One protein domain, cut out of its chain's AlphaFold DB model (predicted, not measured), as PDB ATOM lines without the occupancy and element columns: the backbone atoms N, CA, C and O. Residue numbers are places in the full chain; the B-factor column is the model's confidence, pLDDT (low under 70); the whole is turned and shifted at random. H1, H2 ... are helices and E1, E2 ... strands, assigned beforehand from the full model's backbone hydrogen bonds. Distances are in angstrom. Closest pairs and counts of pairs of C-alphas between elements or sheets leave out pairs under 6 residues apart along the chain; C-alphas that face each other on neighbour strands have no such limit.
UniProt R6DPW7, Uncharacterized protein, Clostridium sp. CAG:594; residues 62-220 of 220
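Overview. This is residues 62 to 220 of the 220 residues of an uncharacterized protein of Clostridium sp. CAG:594 (UniProt R6DPW7). A twisted sheet of seven strands forms the core, with H1 and H2 covering one face and H4 and H5 the other: three layers, helices on both sides of a sheet. The short H3 only grazes the sheet. The 159 printed residues have five named helices and seven named strands, in the order H1 E1 H2 E2 E3 H3 E4 H4 E5 H5 E6 E7, and the class is mixed, helices and strands. The mixed sheet runs E3 E2 E1 E4 E5 E7 E6, with E7 antiparallel to its two neighbours and the other neighbour pairs parallel. The whole is compact and rounded, with a radius of gyration of the C-alphas of 14.8 A and spans of 40 by 34 by 29 A.

Arrangement. Start at the sheet's edge strand E3, residues 125 to 127, and cross E2, 108 to 112, E1, 81 to 85, E4, 142 to 146, E5, 166 to 169, and E7, 215 to 219, to the other edge strand, E6, 201 to 205. Within hydrogen-bond range you find N 111 and O 125 at 2.8 A between E2 and E3, N 82 and O 108 at 2.8 A between E1 and E2, N 83 and O 142 at 2.9 A between E1 and E4, and N 169 and O 145 at 2.9 A between E5 and E4. Also within hydrogen-bond range are N 168 and O 217, at 2.8 A, between the antiparallel E5 and E7, and N 216 and O 204, at 2.8 A, between the antiparallel E7 and E6, which form a hairpin. On one face look for H1, residues 64 to 75, over E5 and, only just, with 3 C-alphas, E7, and H2, 92 to 103, over E2 and E1. H1 and H2 touch with residues 65 to 69 and 92 to 97 alone, closest at the C-alphas of Tyr 65 and Leu 93, 6.1 A, the same way at a steep tilt of 46 degrees. On the opposite face H4, 152 to 162, is over E4 and E5, and H5, 180 to 192, over E7 and E6. H5 touches H4 with residues 187 to 191 alone, the same way at a shallow tilt of 10 degrees; their closest C-alphas, of Val 156 and Ile 191, are 6.3 A apart. H3, 134 to 137, touches H4, closest at the C-alphas of Asp 134 and Thr 158, 5.9 A. E1, H2, E2 and E4, H4, E5 are strand-helix-strand units, parallel neighbour strands with a helix between; E3, H3, E4 and E5, H5, E6 are split ones, with other strands between; these crossovers are right-handed. In H1, H2, H4 and H5 every O i to N i+4 pair is within hydrogen-bond range; H3 is too short for one.

Along the chain. Find C-alpha 64 at (174.935, 138.800, 152.918), where H1 begins its 16.4 A. H2 measures 16.9 A, H4 15.7 A and H5 18.6 A. E7 ends at C-alpha 219, (158.541, 150.568, 155.189).

Size, cuts and confidence. The C-alphas farthest apart, of Glu 105 and Ser 178, are 45.4 A apart. The printed part has no cut, and its one long link joins E2 to E3. Residues 118 to 120, 173 to 179 and 195 to 198 have pLDDT under 70.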
ATOM      1  N   LYS A  62     177.569 133.951 156.756       84.56
ATOM      2  CA  LYS A  62     178.467 134.942 156.139       84.56
ATOM      3  C   LYS A  62     177.935 135.482 154.814       84.56
ATOM      4  O   LYS A  62     178.477 136.455 154.287       84.56
ATOM      5  N   ASP A  63     176.884 134.870 154.279       90.25
ATOM      6  CA  ASP A  63     176.308 135.223 152.993       90.25
ATOM      7  C   ASP A  63     175.303 136.372 153.146       90.25
ATOM      8  O   ASP A  63     174.138 136.189 153.506       90.25
ATOM      9  N   ARG A  64     175.757 137.586 152.826       91.31
ATOM     10  CA  ARG A  64     174.935 138.800 152.918       91.31
ATOM     11  C   ARG A  64     173.702 138.790 152.004       91.31
ATOM     12  O   ARG A  64     172.706 139.418 152.354       91.31
ATOM     13  N   TYR A  65     173.747 138.100 150.861       93.88
ATOM     14  CA  TYR A  65     172.608 138.034 149.940       93.88
ATOM     15  C   TYR A  65     171.539 137.098 150.498       93.88
ATOM     16  O   TYR A  65     170.370 137.477 150.545       93.88
ATOM     17  N   LYS A  66     171.931 135.923 151.007       94.50
ATOM     18  CA  LYS A  66     170.995 135.020 151.700       94.50
ATOM     19  C   LYS A  66     170.447 135.635 152.977       94.50
ATOM     20  O   LYS A  66     169.256 135.505 153.240       94.50
ATOM     21  N   ALA A  67     171.281 136.324 153.754       95.25
ATOM     22  CA  ALA A  67     170.844 136.991 154.973       95.25
ATOM     23  C   ALA A  67     169.810 138.087 154.671       95.25
ATOM     24  O   ALA A  67     168.786 138.171 155.350       95.25
ATOM     25  N   TYR A  68     170.026 138.882 153.618       97.06
ATOM     26  CA  TYR A  68     169.047 139.884 153.206       97.06
ATOM     27  C   TYR A  68     167.779 139.258 152.616       97.06
ATOM     28  O   TYR A  68     166.673 139.656 152.970       97.06
ATOM     29  N   PHE A  69     167.911 138.216 151.797       97.62
ATOM     30  CA  PHE A  69     166.773 137.447 151.297       97.62
ATOM     31  C   PHE A  69     165.934 136.835 152.432       97.62
ATOM     32  O   PHE A  69     164.706 136.914 152.411       97.62
ATOM     33  N   LYS A  70     166.580 136.291 153.469       97.12
ATOM     34  CA  LYS A  70     165.910 135.802 154.679       97.12
ATOM     35  C   LYS A  70     165.154 136.925 155.387       97.12
ATOM     36  O   LYS A  70     163.978 136.751 155.693       97.12
ATOM     37  N   PHE A  71     165.788 138.085 155.569       97.69
ATOM     38  CA  PHE A  71     165.115 139.265 156.111       97.69
ATOM     39  C   PHE A  71     163.862 139.624 155.297       97.69
ATOM     40  O   PHE A  71     162.808 139.870 155.885       97.69
ATOM     41  N   LEU A  72     163.949 139.618 153.961       98.31
ATOM     42  CA  LEU A  72     162.809 139.893 153.086       98.31
ATOM     43  C   LEU A  72     161.682 138.871 153.294       98.31
ATOM     44  O   LEU A  72     160.544 139.278 153.508       98.31
ATOM     45  N   LYS A  73     161.994 137.567 153.320       96.88
ATOM     46  CA  LYS A  73     161.013 136.491 153.563       96.88
ATOM     47  C   LYS A  73     160.299 136.604 154.907       96.88
ATOM     48  O   LYS A  73     159.136 136.229 155.014       96.88
ATOM     49  N   GLU A  74     160.998 137.067 155.936       96.62
ATOM     50  CA  GLU A  74     160.445 137.200 157.288       96.62
ATOM     51  C   GLU A  74     159.591 138.465 157.458       96.62
ATOM     52  O   GLU A  74     158.773 138.539 158.376       96.62
ATOM     53  N   ASN A  75     159.772 139.471 156.596       96.94
ATOM     54  CA  ASN A  75     159.160 140.790 156.767       96.94
ATOM     55  C   ASN A  75     158.159 141.178 155.678       96.94
ATOM     56  O   ASN A  75     157.376 142.100 155.916       96.94
ATOM     57  N   PHE A  76     158.176 140.507 154.528       97.00
ATOM     58  CA  PHE A  76     157.363 140.834 153.362       97.00
ATOM     59  C   PHE A  76     156.801 139.576 152.702       97.00
ATOM     60  O   PHE A  76     157.372 138.489 152.792       97.00
ATOM     61  N   ASP A  77     155.689 139.745 151.992       95.75
ATOM     62  CA  ASP A  77     155.162 138.710 151.113       95.75
ATOM     63  C   ASP A  77     155.914 138.727 149.779       95.75
ATOM     64  O   ASP A  77     155.858 139.703 149.030       95.75
ATOM     65  N   LEU A  78     156.628 137.637 149.488       97.31
ATOM     66  CA  LEU A  78     157.379 137.494 148.242       97.31
ATOM     67  C   LEU A  78     156.585 136.821 147.113       97.31
ATOM     68  O   LEU A  78     157.144 136.577 146.048       97.31
ATOM     69  N   THR A  79     155.303 136.511 147.319       96.88
ATOM     70  CA  THR A  79     154.447 135.874 146.298       96.88
ATOM     71  C   THR A  79     153.826 136.854 145.300       96.88
ATOM     72  O   THR A  79     153.181 136.413 144.351       96.88
ATOM     73  N   GLY A  80     154.026 138.162 145.497       96.56
ATOM     74  CA  GLY A  80     153.544 139.227 144.613       96.56
ATOM     75  C   GLY A  80     154.529 139.637 143.511       96.56
ATOM     76  O   GLY A  80     155.527 138.971 143.237       96.56
ATOM     77  N   ASN A  81     154.251 140.774 142.874       97.88
ATOM     78  CA  ASN A  81     155.078 141.384 141.835       97.88
ATOM     79  C   ASN A  81     156.155 142.281 142.456       97.88
ATOM     80  O   ASN A  81     155.878 143.401 142.893       97.88
ATOM     81  N   ILE A  82     157.398 141.817 142.457       98.25
ATOM     82  CA  ILE A  82     158.536 142.512 143.055       98.25
ATOM     83  C   ILE A  82     159.283 143.309 141.986       98.25
ATOM     84  O   ILE A  82     159.463 142.861 140.852       98.25
ATOM     85  N   LEU A  83     159.718 144.510 142.360       97.69
ATOM     86  CA  LEU A  83     160.605 145.346 141.560       97.69
ATOM     87  C   LEU A  83     161.916 145.575 142.314       97.69
ATOM     88  O   LEU A  83     161.929 146.269 143.330       97.69
ATOM     89  N   GLU A  84     163.011 145.023 141.800       97.25
ATOM     90  CA  GLU A  84     164.360 145.322 142.279       97.25
ATOM     91  C   GLU A  84     164.982 146.445 141.445       97.25
ATOM     92  O   GLU A  84     165.084 146.360 140.218       97.25
ATOM     93  N   ILE A  85     165.423 147.513 142.107       95.81
ATOM     94  CA  ILE A  85     166.129 148.625 141.464       95.81
ATOM     95  C   ILE A  85     167.556 148.646 141.999       95.81
ATOM     96  O   ILE A  85     167.761 148.688 143.210       95.81
ATOM     97  N   GLY A  86     168.537 148.659 141.099       93.00
ATOM     98  CA  GLY A  86     169.948 148.547 141.456       93.00
ATOM     99  C   GLY A  86     170.369 147.099 141.711       93.00
ATOM    100  O   GLY A  86     171.049 146.834 142.696       93.00
ATOM    101  N   ALA A  87     169.932 146.171 140.850       92.38
ATOM    102  CA  ALA A  87     170.221 144.736 140.969       92.38
ATOM    103  C   ALA A  87     171.705 144.381 140.735       92.38
ATOM    104  O   ALA A  87     172.127 143.242 140.944       92.38
ATOM    105  N   GLY A  88     172.505 145.356 140.296       89.25
ATOM    106  CA  GLY A  88     173.917 145.198 140.023       89.25
ATOM    107  C   GLY A  88     174.206 144.380 138.770       89.25
ATOM    108  O   GLY A  88     173.342 144.022 137.975       89.25
ATOM    109  N   THR A  89     175.489 144.099 138.598       86.81
ATOM    110  CA  THR A  89     176.030 143.367 137.452       86.81
ATOM    111  C   THR A  89     175.536 141.921 137.403       86.81
ATOM    112  O   THR A  89     175.191 141.430 136.331       86.81
ATOM    113  N   PHE A  90     175.481 141.249 138.554       87.56
ATOM    114  CA  PHE A  90     174.978 139.885 138.707       87.56
ATOM    115  C   PHE A  90     173.766 139.938 139.651       87.56
ATOM    116  O   PHE A  90     173.939 140.278 140.819       87.56
ATOM    117  N   PRO A  91     172.540 139.649 139.189       90.56
ATOM    118  CA  PRO A  91     171.336 139.869 139.991       90.56
ATOM    119  C   PRO A  91     171.054 138.694 140.945       90.56
ATOM    120  O   PRO A  91     170.042 138.001 140.844       90.56
ATOM    121  N   THR A  92     171.972 138.436 141.883       92.44
ATOM    122  CA  THR A  92     171.886 137.290 142.808       92.44
ATOM    123  C   THR A  92     170.686 137.366 143.750       92.44
ATOM    124  O   THR A  92     170.080 136.335 144.039       92.44
ATOM    125  N   LEU A  93     170.307 138.562 144.220       95.75
ATOM    126  CA  LEU A  93     169.109 138.711 145.051       95.75
ATOM    127  C   LEU A  93     167.851 138.317 144.266       95.75
ATOM    128  O   LEU A  93     167.053 137.518 144.763       95.75
ATOM    129  N   ALA A  94     167.726 138.806 143.029       95.44
ATOM    130  CA  ALA A  94     166.631 138.445 142.143       95.44
ATOM    131  C   ALA A  94     166.522 136.936 141.924       95.44
ATOM    132  O   ALA A  94     165.425 136.391 141.949       95.44
ATOM    133  N   HIS A  95     167.660 136.250 141.777       94.00
ATOM    134  CA  HIS A  95     167.705 134.794 141.619       94.00
ATOM    135  C   HIS A  95     167.133 134.036 142.816       94.00
ATOM    136  O   HIS A  95     166.437 133.035 142.645       94.00
ATOM    137  N   TYR A  96     167.404 134.492 144.041       95.62
ATOM    138  CA  TYR A  96     166.814 133.872 145.229       95.62
ATOM    139  C   TYR A  96     165.306 134.084 145.309       95.62
ATOM    140  O   TYR A  96     164.575 133.163 145.673       95.62
ATOM    141  N   ILE A  97     164.850 135.281 144.946       97.19
ATOM    142  CA  ILE A  97     163.429 135.613 144.928       97.19
ATOM    143  C   ILE A  97     162.703 134.815 143.845       97.19
ATOM    144  O   ILE A  97     161.690 134.196 144.158       97.19
ATOM    145  N   ASP A  98     163.240 134.750 142.623       96.31
ATOM    146  CA  ASP A  98     162.656 133.949 141.543       96.31
ATOM    147  C   ASP A  98     162.546 132.481 141.959       96.31
ATOM    148  O   ASP A  98     161.465 131.909 141.898       96.31
ATOM    149  N   LYS A  99     163.612 131.878 142.505       95.06
ATOM    150  CA  LYS A  99     163.561 130.490 142.999       95.06
ATOM    151  C   LYS A  99     162.449 130.254 144.022       95.06
ATOM    152  O   LYS A  99     161.772 129.230 143.957       95.06
ATOM    153  N   GLU A 100     162.256 131.175 144.963       95.94
ATOM    154  CA  GLU A 100     161.166 131.092 145.942       95.94
ATOM    155  C   GLU A 100     159.789 131.202 145.278       95.94
ATOM    156  O   GLU A 100     158.878 130.449 145.625       95.94
ATOM    157  N   GLN A 101     159.641 132.122 144.325       96.88
ATOM    158  CA  GLN A 101     158.413 132.337 143.562       96.88
ATOM    159  C   GLN A 101     158.069 131.133 142.678       96.88
ATOM    160  O   GLN A 101     156.913 130.718 142.650       96.88
ATOM    161  N   GLN A 102     159.066 130.503 142.048       95.62
ATOM    162  CA  GLN A 102     158.896 129.273 141.272       95.62
ATOM    163  C   GLN A 102     158.432 128.106 142.148       95.62
ATOM    164  O   GLN A 102     157.501 127.399 141.779       95.62
ATOM    165  N   VAL A 103     159.028 127.919 143.334       95.56
ATOM    166  CA  VAL A 103     158.599 126.870 144.281       95.56
ATOM    167  C   VAL A 103     157.153 127.080 144.740       95.56
ATOM    168  O   VAL A 103     156.442 126.112 145.001       95.56
ATOM    169  N   LYS A 104     156.719 128.338 144.852       94.50
ATOM    170  CA  LYS A 104     155.358 128.709 145.258       94.50
ATOM    171  C   LYS A 104     154.379 128.853 144.093       94.50
ATOM    172  O   LYS A 104     153.210 129.121 144.351       94.50
ATOM    173  N   GLU A 105     154.853 128.719 142.855       95.94
ATOM    174  CA  GLU A 105     154.087 128.954 141.627       95.94
ATOM    175  C   GLU A 105     153.345 130.311 141.631       95.94
ATOM    176  O   GLU A 105     152.216 130.424 141.156       95.94
ATOM    177  N   SER A 106     153.966 131.354 142.200       96.25
ATOM    178  CA  SER A 106     153.341 132.673 142.365       96.25
ATOM    179  C   SER A 106     154.347 133.813 142.318       96.25
ATOM    180  O   SER A 106     155.439 133.714 142.873       96.25
ATOM    181  N   GLY A 107     153.902 134.939 141.765       96.75
ATOM    182  CA  GLY A 107     154.633 136.199 141.761       96.75
ATOM    183  C   GLY A 107     155.485 136.403 140.520       96.75
ATOM    184  O   GLY A 107     155.518 135.585 139.601       96.75
ATOM    185  N   SER A 108     156.143 137.551 140.485       97.19
ATOM    186  CA  SER A 108     157.146 137.869 139.474       97.19
ATOM    187  C   SER A 108     158.226 138.750 140.077       97.19
ATOM    188  O   SER A 108     157.978 139.469 141.050       97.19
ATOM    189  N   ILE A 109     159.410 138.734 139.473       97.25
ATOM    190  CA  ILE A 109     160.463 139.693 139.777       97.25
ATOM    191  C   ILE A 109     160.934 140.390 138.505       97.25
ATOM    192  O   ILE A 109     161.308 139.769 137.509       97.25
ATOM    193  N   GLU A 110     160.888 141.717 138.550       95.81
ATOM    194  CA  GLU A 110     161.427 142.595 137.523       95.81
ATOM    195  C   GLU A 110     162.601 143.379 138.097       95.81
ATOM    196  O   GLU A 110     162.521 143.891 139.214       95.81
ATOM    197  N   ILE A 111     163.682 143.488 137.329       95.12
ATOM    198  CA  ILE A 111     164.914 144.135 137.768       95.12
ATOM    199  C   ILE A 111     165.339 145.261 136.829       95.12
ATOM    200  O   ILE A 111     165.159 145.168 135.610       95.12
ATOM    201  N   TYR A 112     165.941 146.306 137.402       94.38
ATOM    202  CA  TYR A 112     166.565 147.417 136.679       94.38
ATOM    203  C   TYR A 112     167.983 147.663 137.182       94.38
ATOM    204  O   TYR A 112     168.181 147.977 138.356       94.38
ATOM    205  N   ASP A 113     168.960 147.592 136.281       92.25
ATOM    206  CA  ASP A 113     170.295 148.154 136.495       92.25
ATOM    207  C   ASP A 113     170.985 148.390 135.135       92.25
ATOM    208  O   ASP A 113     170.967 147.500 134.278       92.25
ATOM    209  N   PRO A 114     171.611 149.556 134.882       89.50
ATOM    210  CA  PRO A 114     172.389 149.778 133.658       89.50
ATOM    211  C   PRO A 114     173.602 148.841 133.532       89.50
ATOM    212  O   PRO A 114     174.097 148.619 132.422       89.50
ATOM    213  N   LEU A 115     174.085 148.294 134.651       87.06
ATOM    214  CA  LEU A 115     175.186 147.338 134.706       87.06
ATOM    215  C   LEU A 115     174.736 145.894 134.478       87.06
ATOM    216  O   LEU A 115     175.612 145.035 134.414       87.06
ATOM    217  N   LEU A 116     173.434 145.609 134.320       86.62
ATOM    218  CA  LEU A 116     172.984 144.260 133.972       86.62
ATOM    219  C   LEU A 116     173.660 143.822 132.687       86.62
ATOM    220  O   LEU A 116     173.673 144.541 131.682       86.62
ATOM    221  N   VAL A 117     174.216 142.622 132.688       71.81
ATOM    222  CA  VAL A 117     174.750 142.078 131.456       71.81
ATOM    223  C   VAL A 117     174.447 140.605 131.322       71.81
ATOM    224  O   VAL A 117     175.328 139.780 131.407       71.81
ATOM    225  N   THR A 118     173.183 140.280 131.089       66.69
ATOM    226  CA  THR A 118     172.766 138.954 130.632       66.69
ATOM    227  C   THR A 118     171.424 139.056 129.924       66.69
ATOM    228  O   THR A 118     170.613 139.930 130.235       66.69
ATOM    229  N   MET A 119     171.183 138.158 128.966       59.88
ATOM    230  CA  MET A 119     169.877 138.001 128.307       59.88
ATOM    231  C   MET A 119     169.103 136.766 128.798       59.88
ATOM    232  O   MET A 119     167.960 136.581 128.396       59.88
ATOM    233  N   ASN A 120     169.688 135.929 129.665       67.88
ATOM    234  CA  ASN A 120     169.034 134.728 130.184       67.88
ATOM    235  C   ASN A 120     169.172 134.634 131.711       67.88
ATOM    236  O   ASN A 120     170.194 134.196 132.231       67.88
ATOM    237  N   LEU A 121     168.134 135.076 132.419       76.62
ATOM    238  CA  LEU A 121     168.010 135.007 133.879       76.62
ATOM    239  C   LEU A 121     166.795 134.152 134.280       76.62
ATOM    240  O   LEU A 121     166.154 134.402 135.297       76.62
ATOM    241  N   GLY A 122     166.440 133.167 133.447       78.94
ATOM    242  CA  GLY A 122     165.243 132.356 133.653       78.94
ATOM    243  C   GLY A 122     163.970 133.198 133.554       78.94
ATOM    244  O   GLY A 122     163.722 133.821 132.523       78.94
ATOM    245  N   ASN A 123     163.170 133.216 134.624       89.81
ATOM    246  CA  ASN A 123     161.878 133.911 134.658       89.81
ATOM    247  C   ASN A 123     161.977 135.375 135.125       89.81
ATOM    248  O   ASN A 123     160.963 136.071 135.209       89.81
ATOM    249  N   ILE A 124     163.188 135.856 135.416       93.62
ATOM    250  CA  ILE A 124     163.430 137.234 135.846       93.62
ATOM    251  C   ILE A 124     163.268 138.186 134.654       93.62
ATOM    252  O   ILE A 124     163.942 138.054 133.630       93.62
ATOM    253  N   ILE A 125     162.422 139.208 134.809       93.19
ATOM    254  CA  ILE A 125     162.234 140.254 133.797       93.19
ATOM    255  C   ILE A 125     163.355 141.287 133.952       93.19
ATOM    256  O   ILE A 125     163.327 142.126 134.852       93.19
ATOM    257  N   ALA A 126     164.358 141.230 133.078       91.81
ATOM    258  CA  ALA A 126     165.560 142.049 133.191       91.81
ATOM    259  C   ALA A 126     165.545 143.287 132.288       91.81
ATOM    260  O   ALA A 126     165.404 143.184 131.070       91.81
ATOM    261  N   ASN A 127     165.763 144.465 132.880       91.44
ATOM    262  CA  ASN A 127     165.830 145.739 132.166       91.44
ATOM    263  C   ASN A 127     167.206 146.392 132.353       91.44
ATOM    264  O   ASN A 127     167.492 147.003 133.387       91.44
ATOM    265  N   LYS A 128     168.059 146.310 131.325       90.00
ATOM    266  CA  LYS A 128     169.383 146.953 131.310       90.00
ATOM    267  C   LYS A 128     169.277 148.464 131.079       90.00
ATOM    268  O   LYS A 128     169.550 148.974 129.993       90.00
ATOM    269  N   SER A 129     168.840 149.183 132.101       90.69
ATOM    270  CA  SER A 129     168.632 150.631 132.066       90.69
ATOM    271  C   SER A 129     168.532 151.193 133.478       90.69
ATOM    272  O   SER A 129     168.276 150.455 134.429       90.69
ATOM    273  N   LEU A 130     168.683 152.512 133.612       91.19
ATOM    274  CA  LEU A 130     168.247 153.205 134.819       91.19
ATOM    275  C   LEU A 130     166.729 153.059 134.979       91.19
ATOM    276  O   LEU A 130     165.985 153.054 133.997       91.19
ATOM    277  N   PHE A 131     166.263 152.954 136.220       91.81
ATOM    278  CA  PHE A 131     164.836 153.010 136.502       91.81
ATOM    279  C   PHE A 131     164.370 154.470 136.477       91.81
ATOM    280  O   PHE A 131     164.588 155.217 137.430       91.81
ATOM    281  N   GLU A 132     163.757 154.875 135.366       82.62
ATOM    282  CA  GLU A 132     163.256 156.243 135.152       82.62
ATOM    283  C   GLU A 132     161.719 156.320 135.107       82.62
ATOM    284  O   GLU A 132     161.141 157.379 135.346       82.62
ATOM    285  N   ASP A 133     161.041 155.200 134.826       72.00
ATOM    286  CA  ASP A 133     159.585 155.152 134.665       72.00
ATOM    287  C   ASP A 133     158.885 154.700 135.947       72.00
ATOM    288  O   ASP A 133     158.592 153.518 136.157       72.00
ATOM    289  N   ASP A 134     158.562 155.671 136.798       72.44
ATOM    290  CA  ASP A 134     157.871 155.407 138.055       72.44
ATOM    291  C   ASP A 134     156.492 154.735 137.864       72.44
ATOM    292  O   ASP A 134     156.028 154.045 138.772       72.44
ATOM    293  N   LYS A 135     155.849 154.832 136.685       80.00
ATOM    294  CA  LYS A 135     154.528 154.216 136.447       80.00
ATOM    295  C   LYS A 135     154.589 152.698 136.474       80.00
ATOM    296  O   LYS A 135     153.609 152.076 136.884       80.00
ATOM    297  N   LYS A 136     155.729 152.103 136.113       83.06
ATOM    298  CA  LYS A 136     155.930 150.648 136.184       83.06
ATOM    299  C   LYS A 136     155.891 150.110 137.614       83.06
ATOM    300  O   LYS A 136     155.594 148.938 137.809       83.06
ATOM    301  N   ALA A 137     156.126 150.958 138.616       88.81
ATOM    302  CA  ALA A 137     156.016 150.574 140.020       88.81
ATOM    303  C   ALA A 137     154.569 150.535 140.540       88.81
ATOM    304  O   ALA A 137     154.323 150.023 141.632       88.81
ATOM    305  N   LYS A 138     153.592 151.063 139.787       90.62
ATOM    306  CA  LYS A 138     152.190 151.121 140.222       90.62
ATOM    307  C   LYS A 138     151.602 149.729 140.478       90.62
ATOM    308  O   LYS A 138     150.894 149.540 141.470       90.62
ATOM    309  N   ASP A 139     151.945 148.773 139.622       92.50
ATOM    310  CA  ASP A 139     151.413 147.405 139.650       92.50
ATOM    311  C   ASP A 139     152.335 146.432 140.408       92.50
ATOM    312  O   ASP A 139     152.165 145.215 140.349       92.50
ATOM    313  N   LYS A 140     153.328 146.975 141.124       96.31
ATOM    314  CA  LYS A 140     154.251 146.217 141.969       96.31
ATOM    315  C   LYS A 140     153.744 146.177 143.398       96.31
ATOM    316  O   LYS A 140     153.159 147.147 143.884       96.31
ATOM    317  N   ASP A 141     153.990 145.067 144.068       97.12
ATOM    318  CA  ASP A 141     153.579 144.832 145.448       97.12
ATOM    319  C   ASP A 141     154.687 145.198 146.432       97.12
ATOM    320  O   ASP A 141     154.392 145.602 147.551       97.12
ATOM    321  N   LEU A 142     155.949 145.134 146.000       97.81
ATOM    322  CA  LEU A 142     157.117 145.456 146.813       97.81
ATOM    323  C   LEU A 142     158.242 146.026 145.946       97.81
ATOM    324  O   LEU A 142     158.553 145.488 144.880       97.81
ATOM    325  N   LEU A 143     158.877 147.096 146.426       97.69
ATOM    326  CA  LEU A 143     160.104 147.633 145.838       97.69
ATOM    327  C   LEU A 143     161.301 147.261 146.715       97.69
ATOM    328  O   LEU A 143     161.286 147.495 147.924       97.69
ATOM    329  N   ILE A 144     162.356 146.722 146.116       98.19
ATOM    330  CA  ILE A 144     163.579 146.354 146.831       98.19
ATOM    331  C   ILE A 144     164.830 146.923 146.168       98.19
ATOM    332  O   ILE A 144     164.835 147.253 144.983       98.19
ATOM    333  N   GLY A 145     165.908 147.015 146.938       96.12
ATOM    334  CA  GLY A 145     167.235 147.279 146.400       96.12
ATOM    335  C   GLY A 145     168.316 146.836 147.373       96.12
ATOM    336  O   GLY A 145     168.297 147.211 148.547       96.12
ATOM    337  N   MET A 146     169.277 146.059 146.886       94.19
ATOM    338  CA  MET A 146     170.455 145.675 147.654       94.19
ATOM    339  C   MET A 146     171.666 146.453 147.168       94.19
ATOM    340  O   MET A 146     172.111 146.291 146.042       94.19
ATOM    341  N   ALA A 147     172.197 147.310 148.039       90.81
ATOM    342  CA  ALA A 147     173.246 148.258 147.697       90.81
ATOM    343  C   ALA A 147     172.948 149.101 146.430       90.81
ATOM    344  O   ALA A 147     173.840 149.252 145.589       90.81
ATOM    345  N   PRO A 148     171.734 149.680 146.269       89.06
ATOM    346  CA  PRO A 148     171.312 150.300 145.015       89.06
ATOM    347  C   PRO A 148     171.953 151.687 144.839       89.06
ATOM    348  O   PRO A 148     171.321 152.731 145.034       89.06
ATOM    349  N   ARG A 149     173.250 151.715 144.506       82.50
ATOM    350  CA  ARG A 149     174.055 152.942 144.400       82.50
ATOM    351  C   ARG A 149     173.389 153.942 143.452       82.50
ATOM    352  O   ARG A 149     173.269 153.696 142.260       82.50
ATOM    353  N   GLY A 150     172.985 155.093 143.991       80.94
ATOM    354  CA  GLY A 150     172.320 156.159 143.230       80.94
ATOM    355  C   GLY A 150     170.821 155.946 142.976       80.94
ATOM    356  O   GLY A 150     170.166 156.868 142.500       80.94
ATOM    357  N   ALA A 151     170.265 154.788 143.336       88.69
ATOM    358  CA  ALA A 151     168.850 154.455 143.175       88.69
ATOM    359  C   ALA A 151     168.047 154.498 144.490       88.69
ATOM    360  O   ALA A 151     166.818 154.507 144.438       88.69
ATOM    361  N   THR A 152     168.698 154.593 145.657       90.81
ATOM    362  CA  THR A 152     168.040 154.664 146.979       90.81
ATOM    363  C   THR A 152     166.900 155.687 147.032       90.81
ATOM    364  O   THR A 152     165.775 155.348 147.397       90.81
ATOM    365  N   GLU A 153     167.153 156.937 146.628       89.75
ATOM    366  CA  GLU A 153     166.116 157.977 146.630       89.75
ATOM    367  C   GLU A 153     164.981 157.674 145.651       89.75
ATOM    368  O   GLU A 153     163.821 157.951 145.948       89.75
ATOM    369  N   VAL A 154     165.303 157.102 144.487       91.25
ATOM    370  CA  VAL A 154     164.312 156.750 143.465       91.25
ATOM    371  C   VAL A 154     163.364 155.680 143.999       91.25
ATOM    372  O   VAL A 154     162.152 155.829 143.846       91.25
ATOM    373  N   ILE A 155     163.887 154.660 144.690       94.12
ATOM    374  CA  ILE A 155     163.074 153.629 145.349       94.12
ATOM    375  C   ILE A 155     162.113 154.281 146.346       94.12
ATOM    376  O   ILE A 155     160.902 154.081 146.246       94.12
ATOM    377  N   VAL A 156     162.623 155.114 147.262       92.56
ATOM    378  CA  VAL A 156     161.796 155.737 148.309       92.56
ATOM    379  C   VAL A 156     160.743 156.675 147.722       92.56
ATOM    380  O   VAL A 156     159.570 156.580 148.086       92.56
ATOM    381  N   ARG A 157     161.119 157.562 146.793       91.62
ATOM    382  CA  ARG A 157     160.177 158.501 146.157       91.62
ATOM    383  C   ARG A 157     159.086 157.759 145.394       91.62
ATOM    384  O   ARG A 157     157.915 158.123 145.504       91.62
ATOM    385  N   THR A 158     159.453 156.704 144.670       93.00
ATOM    386  CA  THR A 158     158.507 155.877 143.912       93.00
ATOM    387  C   THR A 158     157.563 155.125 144.848       93.00
ATOM    388  O   THR A 158     156.344 155.193 144.676       93.00
ATOM    389  N   ALA A 159     158.096 154.473 145.884       93.00
ATOM    390  CA  ALA A 159     157.297 153.754 146.870       93.00
ATOM    391  C   ALA A 159     156.328 154.692 147.607       93.00
ATOM    392  O   ALA A 159     155.148 154.379 147.748       93.00
ATOM    393  N   ASN A 160     156.783 155.885 147.998       91.38
ATOM    394  CA  ASN A 160     155.938 156.897 148.626       91.38
ATOM    395  C   ASN A 160     154.843 157.418 147.679       91.38
ATOM    396  O   ASN A 160     153.680 157.499 148.080       91.38
ATOM    397  N   LYS A 161     155.178 157.701 146.412       90.94
ATOM    398  CA  LYS A 161     154.217 158.145 145.386       90.94
ATOM    399  C   LYS A 161     153.085 157.135 145.181       90.94
ATOM    400  O   LYS A 161     151.922 157.531 145.117       90.94
ATOM    401  N   TYR A 162     153.417 155.847 145.090       91.94
ATOM    402  CA  TYR A 162     152.449 154.775 144.823       91.94
ATOM    403  C   TYR A 162     151.962 154.046 146.077       91.94
ATOM    404  O   TYR A 162     151.225 153.068 145.958       91.94
ATOM    405  N   LYS A 163     152.333 154.536 147.268       91.44
ATOM    406  CA  LYS A 163     151.988 153.946 148.569       91.44
ATOM    407  C   LYS A 163     152.324 152.452 148.642       91.44
ATOM    408  O   LYS A 163     151.491 151.652 149.055       91.44
ATOM    409  N   LYS A 164     153.532 152.086 148.220       92.94
ATOM    410  CA  LYS A 164     154.032 150.707 148.223       92.94
ATOM    411  C   LYS A 164     154.973 150.463 149.403       92.94
ATOM    412  O   LYS A 164     155.671 151.399 149.809       92.94
ATOM    413  N   PRO A 165     155.019 149.234 149.942       95.62
ATOM    414  CA  PRO A 165     156.084 148.849 150.848       95.62
ATOM    415  C   PRO A 165     157.420 148.805 150.097       95.62
ATOM    416  O   PRO A 165     157.471 148.612 148.876       95.62
ATOM    417  N   PHE A 166     158.510 148.985 150.837       96.62
ATOM    418  CA  PHE A 166     159.851 148.839 150.288       96.62
ATOM    419  C   PHE A 166     160.850 148.326 151.324       96.62
ATOM    420  O   PHE A 166     160.658 148.489 152.533       96.62
ATOM    421  N   SER A 167     161.959 147.774 150.838       97.88
ATOM    422  CA  SER A 167     163.136 147.464 151.647       97.88
ATOM    423  C   SER A 167     164.412 147.795 150.882       97.88
ATOM    424  O   SER A 167     164.552 147.443 149.716       97.88
ATOM    425  N   ILE A 168     165.352 148.476 151.533       96.94
ATOM    426  CA  ILE A 168     166.638 148.842 150.944       96.94
ATOM    427  C   ILE A 168     167.743 148.413 151.898       96.94
ATOM    428  O   ILE A 168     167.835 148.941 153.007       96.94
ATOM    429  N   LEU A 169     168.610 147.502 151.462       95.31
ATOM    430  CA  LEU A 169     169.884 147.267 152.132       95.31
ATOM    431  C   LEU A 169     170.879 148.329 151.650       95.31
ATOM    432  O   LEU A 169     171.300 148.316 150.493       95.31
ATOM    433  N   MET A 170     171.220 149.279 152.519       90.75
ATOM    434  CA  MET A 170     172.037 150.440 152.158       90.75
ATOM    435  C   MET A 170     173.482 150.054 151.824       90.75
ATOM    436  O   MET A 170     173.948 148.965 152.138       90.75
ATOM    437  N   CYS A 171     174.218 150.954 151.183       84.88
ATOM    438  CA  CYS A 171     175.646 150.822 150.897       84.88
ATOM    439  C   CYS A 171     176.321 152.183 151.105       84.88
ATOM    440  O   CYS A 171     175.629 153.202 151.045       84.88
ATOM    441  N   PRO A 172     177.648 152.251 151.295       70.19
ATOM    442  CA  PRO A 172     178.310 153.527 151.493       70.19
ATOM    443  C   PRO A 172     178.235 154.334 150.199       70.19
ATOM    444  O   PRO A 172     178.633 153.862 149.128       70.19
ATOM    445  N   ASN A 173     177.776 155.578 150.285       65.75
ATOM    446  CA  ASN A 173     177.927 156.498 149.176       65.75
ATOM    447  C   ASN A 173     179.364 157.027 149.172       65.75
ATOM    448  O   ASN A 173     179.760 157.828 150.020       65.75
ATOM    449  N   ILE A 174     180.164 156.595 148.196       51.09
ATOM    450  CA  ILE A 174     181.583 156.975 148.083       51.09
ATOM    451  C   ILE A 174     181.754 158.508 148.025       51.09
ATOM    452  O   ILE A 174     182.789 159.026 148.432       51.09
ATOM    453  N   LYS A 175     180.731 159.257 147.584       51.34
ATOM    454  CA  LYS A 175     180.767 160.727 147.515       51.34
ATOM    455  C   LYS A 175     180.517 161.442 148.854       51.34
ATOM    456  O   LYS A 175     180.857 162.616 148.957       51.34
ATOM    457  N   LYS A 176     179.935 160.775 149.855       50.91
ATOM    458  CA  LYS A 176     179.515 161.364 151.146       50.91
ATOM    459  C   LYS A 176     180.143 160.647 152.359       50.91
ATOM    460  O   LYS A 176     179.701 160.830 153.489       50.91
ATOM    461  N   SER A 177     181.213 159.870 152.148       52.84
ATOM    462  CA  SER A 177     181.760 158.878 153.095       52.84
ATOM    463  C   SER A 177     182.185 159.384 154.485       52.84
ATOM    464  O   SER A 177     182.523 158.567 155.334       52.84
ATOM    465  N   SER A 178     182.192 160.693 154.746       54.81
ATOM    466  CA  SER A 178     182.469 161.266 156.071       54.81
ATOM    467  C   SER A 178     181.220 161.512 156.932       54.81
ATOM    468  O   SER A 178     181.372 161.978 158.057       54.81
ATOM    469  N   LYS A 179     180.006 161.267 156.417       65.69
ATOM    470  CA  LYS A 179     178.727 161.682 157.031       65.69
ATOM    471  C   LYS A 179     177.631 160.613 156.882       65.69
ATOM    472  O   LYS A 179     176.511 160.914 156.493       65.69
ATOM    473  N   TYR A 180     177.964 159.349 157.143       70.75
ATOM    474  CA  TYR A 180     177.027 158.232 156.950       70.75
ATOM    475  C   TYR A 180     175.732 158.379 157.767       70.75
ATOM    476  O   TYR A 180     174.648 158.140 157.242       70.75
ATOM    477  N   ASP A 181     175.839 158.818 159.023       76.69
ATOM    478  CA  ASP A 181     174.672 159.037 159.886       76.69
ATOM    479  C   ASP A 181     173.744 160.118 159.310       76.69
ATOM    480  O   ASP A 181     172.533 159.932 159.283       76.69
ATOM    481  N   GLU A 182     174.305 161.180 158.719       80.81
ATOM    482  CA  GLU A 182     173.515 162.209 158.026       80.81
ATOM    483  C   GLU A 182     172.812 161.646 156.780       80.81
ATOM    484  O   GLU A 182     171.694 162.042 156.481       80.81
ATOM    485  N   GLU A 183     173.420 160.696 156.053       79.62
ATOM    486  CA  GLU A 183     172.744 160.042 154.920       79.62
ATOM    487  C   GLU A 183     171.544 159.204 155.361       79.62
ATOM    488  O   GLU A 183     170.544 159.132 154.643       79.62
ATOM    489  N   LEU A 184     171.653 158.541 156.514       84.94
ATOM    490  CA  LEU A 184     170.546 157.786 157.088       84.94
ATOM    491  C   LEU A 184     169.441 158.732 157.569       84.94
ATOM    492  O   LEU A 184     168.275 158.472 157.276       84.94
ATOM    493  N   ASP A 185     169.795 159.828 158.239       86.50
ATOM    494  CA  ASP A 185     168.839 160.840 158.693       86.50
ATOM    495  C   ASP A 185     168.103 161.489 157.506       86.50
ATOM    496  O   ASP A 185     166.870 161.475 157.479       86.50
ATOM    497  N   ASP A 186     168.830 161.929 156.469       86.06
ATOM    498  CA  ASP A 186     168.269 162.458 155.212       86.06
ATOM    499  C   ASP A 186     167.274 161.460 154.585       86.06
ATOM    500  O   ASP A 186     166.189 161.818 154.106       86.06
ATOM    501  N   LEU A 187     167.641 160.173 154.574       87.81
ATOM    502  CA  LEU A 187     166.799 159.116 154.026       87.81
ATOM    503  C   LEU A 187     165.540 158.909 154.875       87.81
ATOM    504  O   LEU A 187     164.449 158.778 154.319       87.81
ATOM    505  N   LEU A 188     165.660 158.887 156.202       89.50
ATOM    506  CA  LEU A 188     164.523 158.746 157.112       89.50
ATOM    507  C   LEU A 188     163.571 159.944 157.012       89.50
ATOM    508  O   LEU A 188     162.352 159.750 157.008       89.50
ATOM    509  N   GLU A 189     164.088 161.164 156.857       89.12
ATOM    510  CA  GLU A 189     163.275 162.346 156.560       89.12
ATOM    511  C   GLU A 189     162.522 162.185 155.234       89.12
ATOM    512  O   GLU A 189     161.303 162.388 155.179       89.12
ATOM    513  N   LEU A 190     163.203 161.735 154.175       88.56
ATOM    514  CA  LEU A 190     162.574 161.482 152.877       88.56
ATOM    515  C   LEU A 190     161.464 160.422 152.976       88.56
ATOM    516  O   LEU A 190     160.387 160.600 152.398       88.56
ATOM    517  N   ILE A 191     161.686 159.342 153.728       88.75
ATOM    518  CA  ILE A 191     160.697 158.275 153.937       88.75
ATOM    519  C   ILE A 191     159.450 158.809 154.655       88.75
ATOM    520  O   ILE A 191     158.324 158.450 154.283       88.75
ATOM    521  N   ASN A 192     159.651 159.682 155.644       86.88
ATOM    522  CA  ASN A 192     158.593 160.266 156.469       86.88
ATOM    523  C   ASN A 192     157.910 161.491 155.834       86.88
ATOM    524  O   ASN A 192     156.832 161.883 156.283       86.88
ATOM    525  N   SER A 193     158.482 162.066 154.769       83.50
ATOM    526  CA  SER A 193     157.941 163.251 154.079       83.50
ATOM    527  C   SER A 193     156.523 163.058 153.526       83.50
ATOM    528  O   SER A 193     155.748 164.010 153.428       83.50
ATOM    529  N   THR A 194     156.139 161.818 153.220       72.31
ATOM    530  CA  THR A 194     154.758 161.445 152.904       72.31
ATOM    531  C   THR A 194     154.187 160.614 154.046       72.31
ATOM    532  O   THR A 194     154.501 159.422 154.168       72.31
ATOM    533  N   LYS A 195     153.323 161.230 154.862       62.03
ATOM    534  CA  LYS A 195     152.511 160.511 155.850       62.03
ATOM    535  C   LYS A 195     151.687 159.451 155.129       62.03
ATOM    536  O   LYS A 195     150.802 159.766 154.335       62.03
ATOM    537  N   ASN A 196     152.027 158.195 155.372       63.03
ATOM    538  CA  ASN A 196     151.232 157.061 154.950       63.03
ATOM    539  C   ASN A 196     150.947 156.258 156.215       63.03
ATOM    540  O   ASN A 196     151.772 155.447 156.621       63.03
ATOM    541  N   ASP A 197     149.816 156.556 156.857       63.41
ATOM    542  CA  ASP A 197     149.478 156.102 158.217       63.41
ATOM    543  C   ASP A 197     149.316 154.572 158.338       63.41
ATOM    544  O   ASP A 197     149.116 154.048 159.429       63.41
ATOM    545  N   SER A 198     149.391 153.846 157.219       68.94
ATOM    546  CA  SER A 198     149.223 152.392 157.144       68.94
ATOM    547  C   SER A 198     150.523 151.593 157.255       68.94
ATOM    548  O   SER A 198     150.439 150.380 157.414       68.94
ATOM    549  N   TYR A 199     151.694 152.233 157.156       77.38
ATOM    550  CA  TYR A 199     152.979 151.530 157.138       77.38
ATOM    551  C   TYR A 199     153.971 152.083 158.160       77.38
ATOM    552  O   TYR A 199     154.177 153.293 158.260       77.38
ATOM    553  N   ASN A 200     154.636 151.171 158.865       86.69
ATOM    554  CA  ASN A 200     155.667 151.477 159.842       86.69
ATOM    555  C   ASN A 200     157.038 151.536 159.168       86.69
ATOM    556  O   ASN A 200     157.399 150.668 158.369       86.69
ATOM    557  N   VAL A 201     157.819 152.553 159.529       91.88
ATOM    558  CA  VAL A 201     159.224 152.672 159.129       91.88
ATOM    559  C   VAL A 201     160.081 151.880 160.107       91.88
ATOM    560  O   VAL A 201     159.892 151.975 161.320       91.88
ATOM    561  N   GLY A 202     161.026 151.105 159.584       92.81
ATOM    562  CA  GLY A 202     161.960 150.329 160.383       92.81
ATOM    563  C   GLY A 202     163.393 150.446 159.884       92.81
ATOM    564  O   GLY A 202     163.656 150.674 158.700       92.81
ATOM    565  N   VAL A 203     164.317 150.267 160.824       94.69
ATOM    566  CA  VAL A 203     165.752 150.143 160.573       94.69
ATOM    567  C   VAL A 203     166.210 148.835 161.204       94.69
ATOM    568  O   VAL A 203     165.895 148.535 162.355       94.69
ATOM    569  N   SER A 204     166.913 148.017 160.435       95.88
ATOM    570  CA  SER A 204     167.485 146.741 160.870       95.88
ATOM    571  C   SER A 204     168.900 146.600 160.328       95.88
ATOM    572  O   SER A 204     169.354 147.436 159.556       95.88
ATOM    573  N   TYR A 205     169.607 145.552 160.730       94.88
ATOM    574  CA  TYR A 205     170.960 145.268 160.265       94.88
ATOM    575  C   TYR A 205     171.086 143.778 159.974       94.88
ATOM    576  O   TYR A 205     170.433 142.960 160.627       94.88
ATOM    577  N   LEU A 206     171.930 143.430 159.003       93.06
ATOM    578  CA  LEU A 206     172.357 142.045 158.830       93.06
ATOM    579  C   LEU A 206     173.201 141.597 160.028       93.06
ATOM    580  O   LEU A 206     173.771 142.420 160.750       93.06
ATOM    581  N   ASP A 207     173.317 140.281 160.217       89.75
ATOM    582  CA  ASP A 207     174.240 139.735 161.207       89.75
ATOM    583  C   ASP A 207     175.668 140.234 160.926       89.75
ATOM    584  O   ASP A 207     176.119 140.302 159.778       89.75
ATOM    585  N   LYS A 208     176.408 140.576 161.984       86.50
ATOM    586  CA  LYS A 208     177.791 141.073 161.892       86.50
ATOM    587  C   LYS A 208     178.723 140.126 161.122       86.50
ATOM    588  O   LYS A 208     179.707 140.583 160.536       86.50
ATOM    589  N   ASN A 209     178.416 138.830 161.104       87.19
ATOM    590  CA  ASN A 209     179.173 137.804 160.395       87.19
ATOM    591  C   ASN A 209     179.035 137.910 158.866       87.19
ATOM    592  O   ASN A 209     179.893 137.401 158.153       87.19
ATOM    593  N   CYS A 210     178.034 138.637 158.357       86.00
ATOM    594  CA  CYS A 210     177.888 138.953 156.933       86.00
ATOM    595  C   CYS A 210     178.862 140.047 156.447       86.00
ATOM    596  O   CYS A 210     178.876 140.377 155.260       86.00
ATOM    597  N   TYR A 211     179.663 140.641 157.346       82.00
ATOM    598  CA  TYR A 211     180.653 141.692 157.055       82.00
ATOM    599  C   TYR A 211     180.100 142.905 156.290       82.00
ATOM    600  O   TYR A 211     180.846 143.600 155.593       82.00
ATOM    601  N   TYR A 212     178.807 143.175 156.455       87.06
ATOM    602  CA  TYR A 212     178.090 144.234 155.765       87.06
ATOM    603  C   TYR A 212     177.407 145.146 156.796       87.06
ATOM    604  O   TYR A 212     176.284 144.873 157.212       87.06
ATOM    605  N   PRO A 213     178.098 146.199 157.274       87.50
ATOM    606  CA  PRO A 213     177.679 146.980 158.441       87.50
ATOM    607  C   PRO A 213     176.600 148.027 158.127       87.50
ATOM    608  O   PRO A 213     176.380 148.934 158.924       87.50
ATOM    609  N   TYR A 214     175.965 147.944 156.960       89.81
ATOM    610  CA  TYR A 214     174.992 148.930 156.518       89.81
ATOM    611  C   TYR A 214     173.568 148.491 156.898       89.81
ATOM    612  O   TYR A 214     173.248 147.302 156.811       89.81
ATOM    613  N   PRO A 215     172.718 149.434 157.329       92.81
ATOM    614  CA  PRO A 215     171.347 149.186 157.704       92.81
ATOM    615  C   PRO A 215     170.508 148.736 156.515       92.81
ATOM    616  O   PRO A 215     170.712 149.120 155.361       92.81
ATOM    617  N   ILE A 216     169.485 147.978 156.861       95.75
ATOM    618  CA  ILE A 216     168.293 147.787 156.065       95.75
ATOM    619  C   ILE A 216     167.292 148.842 156.515       95.75
ATOM    620  O   ILE A 216     166.875 148.845 157.674       95.75
ATOM    621  N   VAL A 217     166.884 149.708 155.598       95.00
ATOM    622  CA  VAL A 217     165.818 150.682 155.826       95.00
ATOM    623  C   VAL A 217     164.589 150.223 155.066       95.00
ATOM    624  O   VAL A 217     164.672 149.865 153.891       95.00
ATOM    625  N   TYR A 218     163.445 150.181 155.737       95.31
ATOM    626  CA  TYR A 218     162.245 149.601 155.153       95.31
ATOM    627  C   TYR A 218     160.965 150.262 155.657       95.31
ATOM    628  O   TYR A 218     160.935 150.883 156.720       95.31
ATOM    629  N   LYS A 219     159.896 150.108 154.873       93.06
ATOM    630  CA  LYS A 219     158.541 150.568 155.189       93.06
ATOM    631  C   LYS A 219     157.560 149.450 154.852       93.06
ATOM    632  O   LYS A 219     157.554 148.991 153.707       93.06
ATOM    633  N   LYS A 220     156.789 148.999 155.841       89.88
ATOM    634  CA  LYS A 220     155.897 147.832 155.737       89.88
ATOM    635  C   LYS A 220     154.623 147.965 156.548       89.88
ATOM    636  O   LYS A 220     154.603 148.803 157.479       89.88
TER     637      LYS A 220